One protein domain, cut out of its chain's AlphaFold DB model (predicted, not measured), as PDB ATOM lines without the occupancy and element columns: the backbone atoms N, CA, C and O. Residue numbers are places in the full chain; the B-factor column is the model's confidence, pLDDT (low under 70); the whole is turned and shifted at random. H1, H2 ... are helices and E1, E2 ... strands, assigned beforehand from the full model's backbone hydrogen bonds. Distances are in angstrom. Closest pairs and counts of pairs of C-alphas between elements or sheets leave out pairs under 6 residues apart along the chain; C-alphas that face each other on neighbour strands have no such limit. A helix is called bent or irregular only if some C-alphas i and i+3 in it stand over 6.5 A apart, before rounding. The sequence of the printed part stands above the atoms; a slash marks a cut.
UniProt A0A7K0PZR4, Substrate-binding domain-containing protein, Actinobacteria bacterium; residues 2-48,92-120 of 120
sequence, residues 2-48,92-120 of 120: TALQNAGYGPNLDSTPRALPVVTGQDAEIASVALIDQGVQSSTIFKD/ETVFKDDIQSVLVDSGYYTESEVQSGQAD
ATOM      1  N   THR A   2      48.054  35.755 -11.444       97.00
ATOM      2  CA  THR A   2      47.563  36.749 -12.426       97.00
ATOM      3  C   THR A   2      48.661  37.637 -13.017       97.00
ATOM      4  O   THR A   2      48.758  37.790 -14.230       97.00
ATOM      5  N   ALA A   3      49.553  38.179 -12.179       98.25
ATOM      6  CA  ALA A   3      50.669  39.002 -12.651       98.25
ATOM      7  C   ALA A   3      51.643  38.240 -13.573       98.25
ATOM      8  O   ALA A   3      52.164  38.819 -14.520       98.25
ATOM      9  N   LEU A   4      51.868  36.945 -13.323       98.06
ATOM     10  CA  LEU A   4      52.733  36.101 -14.154       98.06
ATOM     11  C   LEU A   4      52.084  35.866 -15.521       98.06
ATOM     12  O   LEU A   4      52.721  36.085 -16.547       98.06
ATOM     13  N   GLN A   5      50.804  35.503 -15.548       97.00
ATOM     14  CA  GLN A   5      50.070  35.316 -16.802       97.00
ATOM     15  C   GLN A   5      50.028  36.617 -17.625       97.00
ATOM     16  O   GLN A   5      50.358  36.607 -18.809       97.00
ATOM     17  N   ASN A   6      49.773  37.764 -16.983       98.00
ATOM     18  CA  ASN A   6      49.841  39.080 -17.635       98.00
ATOM     19  C   ASN A   6      51.242  39.414 -18.178       98.00
ATOM     20  O   ASN A   6      51.368  40.134 -19.164       98.00
ATOM     21  N   ALA A   7      52.299  38.879 -17.562       98.00
ATOM     22  CA  ALA A   7      53.682  39.016 -18.020       98.00
ATOM     23  C   ALA A   7      54.077  37.998 -19.115       98.00
ATOM     24  O   ALA A   7      55.256  37.910 -19.485       98.00
ATOM     25  N   GLY A   8      53.117  37.223 -19.631       97.50
ATOM     26  CA  GLY A   8      53.300  36.278 -20.731       97.50
ATOM     27  C   GLY A   8      53.770  34.887 -20.310       97.50
ATOM     28  O   GLY A   8      54.303  34.163 -21.149       97.50
ATOM     29  N   TYR A   9      53.633  34.520 -19.033       98.19
ATOM     30  CA  TYR A   9      53.708  33.115 -18.627       98.19
ATOM     31  C   TYR A   9      52.443  32.374 -19.084       98.19
ATOM     32  O   TYR A   9      51.372  32.969 -19.202       98.19
ATOM     33  N   GLY A  10      52.581  31.082 -19.367       97.31
ATOM     34  CA  GLY A  10      51.492  30.226 -19.812       97.31
ATOM     35  C   GLY A  10      50.410  30.027 -18.746       97.31
ATOM     36  O   GLY A  10      50.567  30.450 -17.599       97.31
ATOM     37  N   PRO A  11      49.285  29.401 -19.117       97.06
ATOM     38  CA  PRO A  11      48.151  29.231 -18.216       97.06
ATOM     39  C   PRO A  11      48.439  28.327 -17.009       97.06
ATOM     40  O   PRO A  11      47.784  28.506 -15.989       97.06
ATOM     41  N   ASN A  12      49.392  27.391 -17.099       97.75
ATOM     42  CA  ASN A  12      49.641  26.363 -16.080       97.75
ATOM     43  C   ASN A  12      51.130  25.960 -15.977       97.75
ATOM     44  O   ASN A  12      51.993  26.499 -16.684       97.75
ATOM     45  N   LEU A  13      51.424  25.017 -15.077       97.38
ATOM     46  CA  LEU A  13      52.774  24.516 -14.783       97.38
ATOM     47  C   LEU A  13      53.414  23.724 -15.938       97.38
ATOM     48  O   LEU A  13      54.636  23.673 -16.025       97.38
ATOM     49  N   ASP A  14      52.616  23.186 -16.862       97.25
ATOM     50  CA  ASP A  14      53.098  22.370 -17.990       97.25
ATOM     51  C   ASP A  14      53.213  23.159 -19.309       97.25
ATOM     52  O   ASP A  14      53.471  22.604 -20.379       97.25
ATOM     53  N   SER A  15      52.998  24.478 -19.272       97.25
ATOM     54  CA  SER A  15      52.961  25.302 -20.483       97.25
ATOM     55  C   SER A  15      54.340  25.467 -21.146       97.25
ATOM     56  O   SER A  15      55.359  25.653 -20.488       97.25
ATOM     57  N   THR A  16      54.381  25.526 -22.481       93.81
ATOM     58  CA  THR A  16      55.609  25.782 -23.265       93.81
ATOM     59  C   THR A  16      55.437  26.979 -24.209       93.81
ATOM     60  O   THR A  16      54.343  27.156 -24.741       93.81
ATOM     61  N   PRO A  17      56.480  27.795 -24.472       94.19
ATOM     62  CA  PRO A  17      57.848  27.684 -23.954       94.19
ATOM     63  C   PRO A  17      58.027  28.260 -22.539       94.19
ATOM     64  O   PRO A  17      59.141  28.262 -22.025       94.19
ATOM     65  N   ARG A  18      56.966  28.794 -21.919       96.75
ATOM     66  CA  ARG A  18      57.061  29.552 -20.667       96.75
ATOM     67  C   ARG A  18      56.012  29.103 -19.646       96.75
ATOM     68  O   ARG A  18      54.998  29.771 -19.485       96.75
ATOM     69  N   ALA A  19      56.261  27.982 -18.979       98.00
ATOM     70  CA  ALA A  19      55.461  27.472 -17.862       98.00
ATOM     71  C   ALA A  19      55.387  28.465 -16.705       98.00
ATOM     72  O   ALA A  19      56.354  29.198 -16.481       98.00
ATOM     73  N   LEU A  20      54.287  28.453 -15.944       98.25
ATOM     74  CA  LEU A  20      54.270  29.125 -14.644       98.25
ATOM     75  C   LEU A  20      55.427  28.603 -13.772       98.25
ATOM     76  O   LEU A  20      55.711  27.405 -13.787       98.25
ATOM     77  N   PRO A  21      56.110  29.479 -13.013       98.00
ATOM     78  CA  PRO A  21      57.057  29.022 -12.008       98.00
ATOM     79  C   PRO A  21      56.316  28.252 -10.910       98.00
ATOM     80  O   PRO A  21      55.098  28.365 -10.774       98.00
ATOM     81  N   VAL A  22      57.068  27.540 -10.073       98.12
ATOM     82  CA  VAL A  22      56.508  26.970  -8.846       98.12
ATOM     83  C   VAL A  22      55.938  28.098  -7.986       98.12
ATOM     84  O   VAL A  22      56.657  29.023  -7.603       98.12
ATOM     85  N   VAL A  23      54.640  28.019  -7.694       98.44
ATOM     86  CA  VAL A  23      53.938  28.939  -6.794       98.44
ATOM     87  C   VAL A  23      53.381  28.126  -5.636       98.44
ATOM     88  O   VAL A  23      52.527  27.260  -5.832       98.44
ATOM     89  N   THR A  24      53.884  28.399  -4.437       98.62
ATOM     90  CA  THR A  24      53.394  27.824  -3.180       98.62
ATOM     91  C   THR A  24      52.329  28.729  -2.559       98.62
ATOM     92  O   THR A  24      52.166  29.883  -2.960       98.62
ATOM     93  N   GLY A  25      51.641  28.228  -1.539       98.50
ATOM     94  CA  GLY A  25      50.647  28.976  -0.777       98.50
ATOM     95  C   GLY A  25      50.453  28.400   0.620       98.50
ATOM     96  O   GLY A  25      51.158  27.480   1.032       98.50
ATOM     97  N   GLN A  26      49.489  28.954   1.338       98.75
ATOM     98  CA  GLN A  26      49.073  28.529   2.669       98.75
ATOM     99  C   GLN A  26      47.542  28.648   2.766       98.75
ATOM    100  O   GLN A  26      46.924  29.299   1.929       98.75
ATOM    101  N   ASP A  27      46.964  27.997   3.773       98.50
ATOM    102  CA  ASP A  27      45.562  28.052   4.210       98.50
ATOM    103  C   ASP A  27      44.595  27.175   3.424       98.50
ATOM    104  O   ASP A  27      43.462  26.998   3.856       98.50
ATOM    105  N   ALA A  28      45.038  26.574   2.318       98.38
ATOM    106  CA  ALA A  28      44.173  25.781   1.446       98.38
ATOM    107  C   ALA A  28      42.858  26.501   1.088       98.38
ATOM    108  O   ALA A  28      41.809  25.874   1.009       98.38
ATOM    109  N   GLU A  29      42.912  27.817   0.846       98.50
ATOM    110  CA  GLU A  29      41.740  28.573   0.396       98.50
ATOM    111  C   GLU A  29      41.133  27.933  -0.858       98.50
ATOM    112  O   GLU A  29      41.863  27.593  -1.792       98.50
ATOM    113  N   ILE A  30      39.805  27.820  -0.911       98.56
ATOM    114  CA  ILE A  30      39.100  27.065  -1.957       98.56
ATOM    115  C   ILE A  30      39.464  27.497  -3.386       98.56
ATOM    116  O   ILE A  30      39.674  26.660  -4.262       98.56
ATOM    117  N   ALA A  31      39.661  28.800  -3.609       98.44
ATOM    118  CA  ALA A  31      40.120  29.323  -4.893       98.44
ATOM    119  C   ALA A  31      41.538  28.839  -5.244       98.44
ATOM    120  O   ALA A  31      41.812  28.502  -6.393       98.44
ATOM    121  N   SER A  32      42.441  28.765  -4.262       98.69
ATOM    122  CA  SER A  32      43.792  28.224  -4.453       98.69
ATOM    123  C   SER A  32      43.770  26.710  -4.669       98.69
ATOM    124  O   SER A  32      44.500  26.218  -5.523       98.69
ATOM    125  N   VAL A  33      42.921  25.969  -3.951       98.75
ATOM    126  CA  VAL A  33      42.768  24.512  -4.123       98.75
ATOM    127  C   VAL A  33      42.279  24.185  -5.534       98.75
ATOM    128  O   VAL A  33      42.873  23.336  -6.195       98.75
ATOM    129  N   ALA A  34      41.298  24.931  -6.050       98.62
ATOM    130  CA  ALA A  34      40.854  24.806  -7.438       98.62
ATOM    131  C   ALA A  34      41.986  25.088  -8.445       98.62
ATOM    132  O   ALA A  34      42.127  24.382  -9.442       98.62
ATOM    133  N   LEU A  35      42.841  26.086  -8.184       98.69
ATOM    134  CA  LEU A  35      44.015  26.354  -9.025       98.69
ATOM    135  C   LEU A  35      45.062  25.235  -8.952       98.69
ATOM    136  O   LEU A  35      45.736  24.987  -9.953       98.69
ATOM    137  N   ILE A  36      45.221  24.568  -7.807       98.81
ATOM    138  CA  ILE A  36      46.108  23.403  -7.668       98.81
ATOM    139  C   ILE A  36      45.542  22.219  -8.455       98.81
ATOM    140  O   ILE A  36      46.269  21.606  -9.237       98.81
ATOM    141  N   ASP A  37      44.240  21.952  -8.338       98.56
ATOM    142  CA  ASP A  37      43.571  20.904  -9.113       98.56
ATOM    143  C   ASP A  37      43.685  21.150 -10.631       98.56
ATOM    144  O   ASP A  37      43.965  20.245 -11.418       98.56
ATOM    145  N   GLN A  38      43.619  22.409 -11.063       98.25
ATOM    146  CA  GLN A  38      43.808  22.801 -12.467       98.25
ATOM    147  C   GLN A  38      45.282  22.826 -12.924       98.25
ATOM    148  O   GLN A  38      45.559  23.123 -14.089       98.25
ATOM    149  N   GLY A  39      46.243  22.524 -12.043       98.19
ATOM    150  CA  GLY A  39      47.678  22.545 -12.356       98.19
ATOM    151  C   GLY A  39      48.256  23.952 -12.564       98.19
ATOM    152  O   GLY A  39      49.270  24.117 -13.244       98.19
ATOM    153  N   VAL A  40      47.605  24.984 -12.024       98.44
ATOM    154  CA  VAL A  40      48.008  26.396 -12.128       98.44
ATOM    155  C   VAL A  40      48.876  26.817 -10.939       98.44
ATOM    156  O   VAL A  40      49.881  27.503 -11.120       98.44
ATOM    157  N   GLN A  41      48.501  26.406  -9.726       98.75
ATOM    158  CA  GLN A  41      49.281  26.596  -8.501       98.75
ATOM    159  C   GLN A  41      49.930  25.269  -8.093       98.75
ATOM    160  O   GLN A  41      49.351  24.210  -8.295       98.75
ATOM    161  N   SER A  42      51.145  25.300  -7.543       98.56
ATOM    162  CA  SER A  42      51.894  24.065  -7.275       98.56
ATOM    163  C   SER A  42      51.493  23.390  -5.971       98.56
ATOM    164  O   SER A  42      51.454  22.168  -5.910       98.56
ATOM    165  N   SER A  43      51.264  24.168  -4.913       98.81
ATOM    166  CA  SER A  43      50.938  23.630  -3.589       98.81
ATOM    167  C   SER A  43      50.301  24.671  -2.678       98.81
ATOM    168  O   SER A  43      50.344  25.883  -2.938       98.81
ATOM    169  N   THR A  44      49.748  24.183  -1.576       98.88
ATOM    170  CA  THR A  44      49.351  24.969  -0.410       98.88
ATOM    171  C   THR A  44      49.717  24.222   0.877       98.88
ATOM    172  O   THR A  44      50.185  23.086   0.828       98.88
ATOM    173  N   ILE A  45      49.527  24.864   2.025       98.75
ATOM    174  CA  ILE A  45      49.671  24.250   3.347       98.75
ATOM    175  C   ILE A  45      48.294  24.237   3.998       98.75
ATOM    176  O   ILE A  45      47.740  25.303   4.279       98.75
ATOM    177  N   PHE A  46      47.759  23.048   4.247       98.69
ATOM    178  CA  PHE A  46      46.544  22.860   5.014       98.69
ATOM    179  C   PHE A  46      46.843  22.960   6.511       98.69
ATOM    180  O   PHE A  46      47.716  22.279   7.056       98.69
ATOM    181  N   LYS A  47      46.101  23.851   7.163       98.44
ATOM    182  CA  LYS A  47      46.075  24.033   8.611       98.44
ATOM    183  C   LYS A  47      44.619  23.906   9.031       98.44
ATOM    184  O   LYS A  47      43.855  24.854   8.854       98.44
ATOM    185  N   ASP A  48      44.231  22.741   9.536       98.19
ATOM    186  CA  ASP A  48      42.832  22.499   9.878       98.19
ATOM    187  C   ASP A  48      42.389  23.404  11.036       98.19
ATOM    188  O   ASP A  48      42.808  23.253  12.189       98.19
ATOM    189  N   GLU A  92      49.882  20.158   6.984       97.81
ATOM    190  CA  GLU A  92      50.045  19.252   5.846       97.81
ATOM    191  C   GLU A  92      50.294  20.044   4.564       97.81
ATOM    192  O   GLU A  92      49.571  20.986   4.248       97.81
ATOM    193  N   THR A  93      51.332  19.683   3.810       98.44
ATOM    194  CA  THR A  93      51.516  20.221   2.457       98.44
ATOM    195  C   THR A  93      50.566  19.505   1.517       98.44
ATOM    196  O   THR A  93      50.569  18.282   1.471       98.44
ATOM    197  N   VAL A  94      49.795  20.270   0.750       98.75
ATOM    198  CA  VAL A  94      48.824  19.743  -0.209       98.75
ATOM    199  C   VAL A  94      49.308  20.047  -1.619       98.75
ATOM    200  O   VAL A  94      49.385  21.213  -2.030       98.75
ATOM    201  N   PHE A  95      49.628  18.987  -2.356       98.69
ATOM    202  CA  PHE A  95      49.741  18.984  -3.809       98.69
ATOM    203  C   PHE A  95      48.432  18.487  -4.431       98.69
ATOM    204  O   PHE A  95      47.500  18.096  -3.730       98.69
ATOM    205  N   LYS A  96      48.352  18.497  -5.765       98.56
ATOM    206  CA  LYS A  96      47.157  18.060  -6.499       98.56
ATOM    207  C   LYS A  96      46.677  16.664  -6.084       98.56
ATOM    208  O   LYS A  96      45.488  16.482  -5.850       98.56
ATOM    209  N   ASP A  97      47.601  15.716  -5.948       98.50
ATOM    210  CA  ASP A  97      47.271  14.323  -5.628       98.50
ATOM    211  C   ASP A  97      46.808  14.133  -4.169       98.50
ATOM    212  O   ASP A  97      46.188  13.120  -3.854       98.50
ATOM    213  N   ASP A  98      47.043  15.121  -3.296       98.56
ATOM    214  CA  ASP A  98      46.661  15.080  -1.880       98.56
ATOM    215  C   ASP A  98      45.270  15.688  -1.618       98.56
ATOM    216  O   ASP A  98      44.713  15.500  -0.535       98.56
ATOM    217  N   ILE A  99      44.695  16.427  -2.582       98.62
ATOM    218  CA  ILE A  99      43.438  17.180  -2.399       98.62
ATOM    219  C   ILE A  99      42.311  16.260  -1.922       98.62
ATOM    220  O   ILE A  99      41.611  16.596  -0.964       98.62
ATOM    221  N   GLN A 100      42.158  15.096  -2.559       98.50
ATOM    222  CA  GLN A 100      41.105  14.150  -2.205       98.50
ATOM    223  C   GLN A 100      41.243  13.696  -0.748       98.50
ATOM    224  O   GLN A 100      40.326  13.883   0.045       98.50
ATOM    225  N   SER A 101      42.402  13.156  -0.372       98.44
ATOM    226  CA  SER A 101      42.596  12.565   0.953       98.44
ATOM    227  C   SER A 101      42.631  13.594   2.081       98.44
ATOM    228  O   SER A 101      42.128  13.325   3.169       98.44
ATOM    229  N   VAL A 102      43.231  14.765   1.850       98.38
ATOM    230  CA  VAL A 102      43.477  15.753   2.914       98.38
ATOM    231  C   VAL A 102      42.294  16.705   3.089       98.38
ATOM    232  O   VAL A 102      41.955  17.058   4.218       98.38
ATOM    233  N   LEU A 103      41.639  17.122   2.001       98.44
ATOM    234  CA  LEU A 103      40.617  18.176   2.046       98.44
ATOM    235  C   LEU A 103      39.193  17.647   1.858       98.44
ATOM    236  O   LEU A 103      38.277  18.156   2.505       98.44
ATOM    237  N   VAL A 104      39.000  16.635   1.006       98.50
ATOM    238  CA  VAL A 104      37.661  16.106   0.700       98.50
ATOM    239  C   VAL A 104      37.264  14.991   1.661       98.50
ATOM    240  O   VAL A 104      36.231  15.082   2.322       98.50
ATOM    241  N   ASP A 105      38.103  13.970   1.810       98.38
ATOM    242  CA  ASP A 105      37.817  12.822   2.678       98.38
ATOM    243  C   ASP A 105      37.788  13.221   4.166       98.38
ATOM    244  O   ASP A 105      37.091  12.599   4.971       98.38
ATOM    245  N   SER A 106      38.485  14.303   4.536       97.44
ATOM    246  CA  SER A 106      38.414  14.912   5.873       97.44
ATOM    247  C   SER A 106      37.132  15.727   6.109       97.44
ATOM    248  O   SER A 106      36.896  16.212   7.223       97.44
ATOM    249  N   GLY A 107      36.315  15.916   5.069       97.56
ATOM    250  CA  GLY A 107      35.091  16.710   5.091       97.56
ATOM    251  C   GLY A 107      35.323  18.210   5.268       97.56
ATOM    252  O   GLY A 107      34.427  18.888   5.765       97.56
ATOM    253  N   TYR A 108      36.518  18.723   4.944       98.25
ATOM    254  CA  TYR A 108      36.795  20.160   5.007       98.25
ATOM    255  C   TYR A 108      36.161  20.906   3.824       98.25
ATOM    256  O   TYR A 108      35.586  21.973   4.016       98.25
ATOM    257  N   TYR A 109      36.215  20.308   2.631       98.44
ATOM    258  CA  TYR A 109      35.490  20.741   1.436       98.44
ATOM    259  C   TYR A 109      34.813  19.556   0.748       98.44
ATOM    260  O   TYR A 109      35.206  18.404   0.909       98.44
ATOM    261  N   THR A 110      33.814  19.836  -0.076       98.44
ATOM    262  CA  THR A 110      33.243  18.882  -1.026       98.44
ATOM    263  C   THR A 110      34.005  18.908  -2.353       98.44
ATOM    264  O   THR A 110      34.609  19.914  -2.728       98.44
ATOM    265  N   GLU A 111      33.910  17.829  -3.138       97.88
ATOM    266  CA  GLU A 111      34.459  17.807  -4.505       97.88
ATOM    267  C   GLU A 111      33.895  18.941  -5.377       97.88
ATOM    268  O   GLU A 111      34.600  19.489  -6.222       97.88
ATOM    269  N   SER A 112      32.627  19.316  -5.169       98.12
ATOM    270  CA  SER A 112      31.979  20.368  -5.958       98.12
ATOM    271  C   SER A 112      32.540  21.759  -5.655       98.12
ATOM    272  O   SER A 112      32.734  22.566  -6.567       98.12
ATOM    273  N   GLU A 113      32.866  22.025  -4.389       98.56
ATOM    274  CA  GLU A 113      33.502  23.274  -3.975       98.56
ATOM    275  C   GLU A 113      34.918  23.351  -4.547       98.56
ATOM    276  O   GLU A 113      35.308  24.377  -5.101       98.56
ATOM    277  N   VAL A 114      35.663  22.238  -4.511       98.31
ATOM    278  CA  VAL A 114      37.004  22.144  -5.110       98.31
ATOM    279  C   VAL A 114      36.957  22.427  -6.612       98.31
ATOM    280  O   VAL A 114      37.729  23.245  -7.108       98.31
ATOM    281  N   GLN A 115      36.032  21.799  -7.342       97.31
ATOM    282  CA  GLN A 115      35.905  21.986  -8.790       97.31
ATOM    283  C   GLN A 115      35.476  23.410  -9.164       97.31
ATOM    284  O   GLN A 115      35.935  23.956 -10.169       97.31
ATOM    285  N   SER A 116      34.586  24.016  -8.374       97.75
ATOM    286  CA  SER A 116      34.072  25.366  -8.634       97.75
ATOM    287  C   SER A 116      34.992  26.481  -8.125       97.75
ATOM    288  O   SER A 116      34.905  27.611  -8.612       97.75
ATOM    289  N   GLY A 117      35.877  26.182  -7.170       98.12
ATOM    290  CA  GLY A 117      36.687  27.174  -6.467       98.12
ATOM    291  C   GLY A 117      35.866  28.108  -5.578       98.12
ATOM    292  O   GLY A 117      36.293  29.236  -5.328       98.12
ATOM    293  N   GLN A 118      34.684  27.670  -5.141       97.69
ATOM    294  CA  GLN A 118      33.769  28.416  -4.279       97.69
ATOM    295  C   GLN A 118      33.339  27.507  -3.134       97.69
ATOM    296  O   GLN A 118      32.966  26.368  -3.381       97.69
ATOM    297  N   ALA A 119      33.425  28.012  -1.907       93.56
ATOM    298  CA  ALA A 119      32.911  27.346  -0.717       93.56
ATOM    299  C   ALA A 119      31.598  28.020  -0.299       93.56
ATOM    300  O   ALA A 119      31.418  29.212  -0.587       93.56
ATOM    301  N   ASP A 120      30.717  27.257   0.345       82.00
ATOM    302  CA  ASP A 120      29.414  27.739   0.836       82.00
ATOM    303  C   ASP A 120      29.513  28.742   2.008       82.00
ATOM    304  O   ASP A 120      30.477  28.677   2.812       82.00
TER     305      ASP A 120
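Overview. This is residues 2 to 48 and 92 to 120 of the 120 residues of the protein "Substrate-binding domain-containing protein" of Actinobacteria bacterium (UniProt A0A7K0PZR4). H2 lies in the middle of a small helical body, with H4 crossing it on one side and H3 with a short two-strand ribbon, E1 and E2, on another. From this body the unnamed stretch of residues 7 to 29 reaches back toward H1, which sits at the far end of the longest axis, away from the other named elements. The printed part has 76 residues, with four named helices and two named strands in the order H1 H2 E1 E2 H3 H4. The sheet order is E1 - E2, antiparallel; the class is mostly helix, though under half of the residues are in named elements. The whole is compact, with a radius of gyration of the C-alphas of 12.6 A, and elongated in outline, spanning 38 by 22 by 17 A.

Arrangement. The sheet is made of E1, residues 44 to 46, and E2, residues 92 to 94, antiparallel at 140 degrees. N 44 and O 94 are within hydrogen-bond range at 3.0 A, and N 46 and O 92 at 2.7 A. H3, residues 96 to 104, and E1 are near each other, with 5 pairs of C-alphas within 10 A. The closest C-alphas of E2 and H3, those of Val 94 and Val 102, are 7.4 A apart. H3 is irregular: C-alphas 97 and 100 are 7.1 A apart, and its line is a rough one. H2, residues 30 to 37, touches H3 at a steep tilt of 40 degrees, opposite ways; their closest C-alphas, Asp 37 and Lys 96, are 5.3 A apart. H2 also touches H4, residues 111 to 116, about perpendicular at 83 degrees; their closest C-alphas, Ala 34 and Val 114, are 5.2 A apart. H3 and H4 are close but not clearly touching, with the closest C-alphas, Val 104 and Glu 111, 6.3 A apart. H1, residues 2 to 6, is apart from H2, H3, H4, E1 and E2. Each O i to N i+4 pair is within hydrogen-bond range in H1, H2 and H4, and 3 of 5 are in H3.

Along the chain. E1 is 6.5 A long and E2 6.2 A. H3 measures 12.1 A, H2 10.4 A, H4 8.6 A and H1 6.1 A. H1 begins at C-alpha 2, (47.563, 36.749, -12.426). H2 begins at C-alpha 30, (39.100, 27.065, -1.957), and H4 ends at C-alpha 116, (34.072, 25.366, -8.634).

Size, cuts and confidence. The two C-alphas farthest apart, those of Pro 17 and Gly 107, are 38.5 A apart. Residues 49 to 91 are not printed, and C-alphas 48 and 92 across the cut are 8.9 A apart. The link from H1 to H2 is long, with 23 residues. The mean pLDDT of the printed part is 97.8, and no printed residue is under 70.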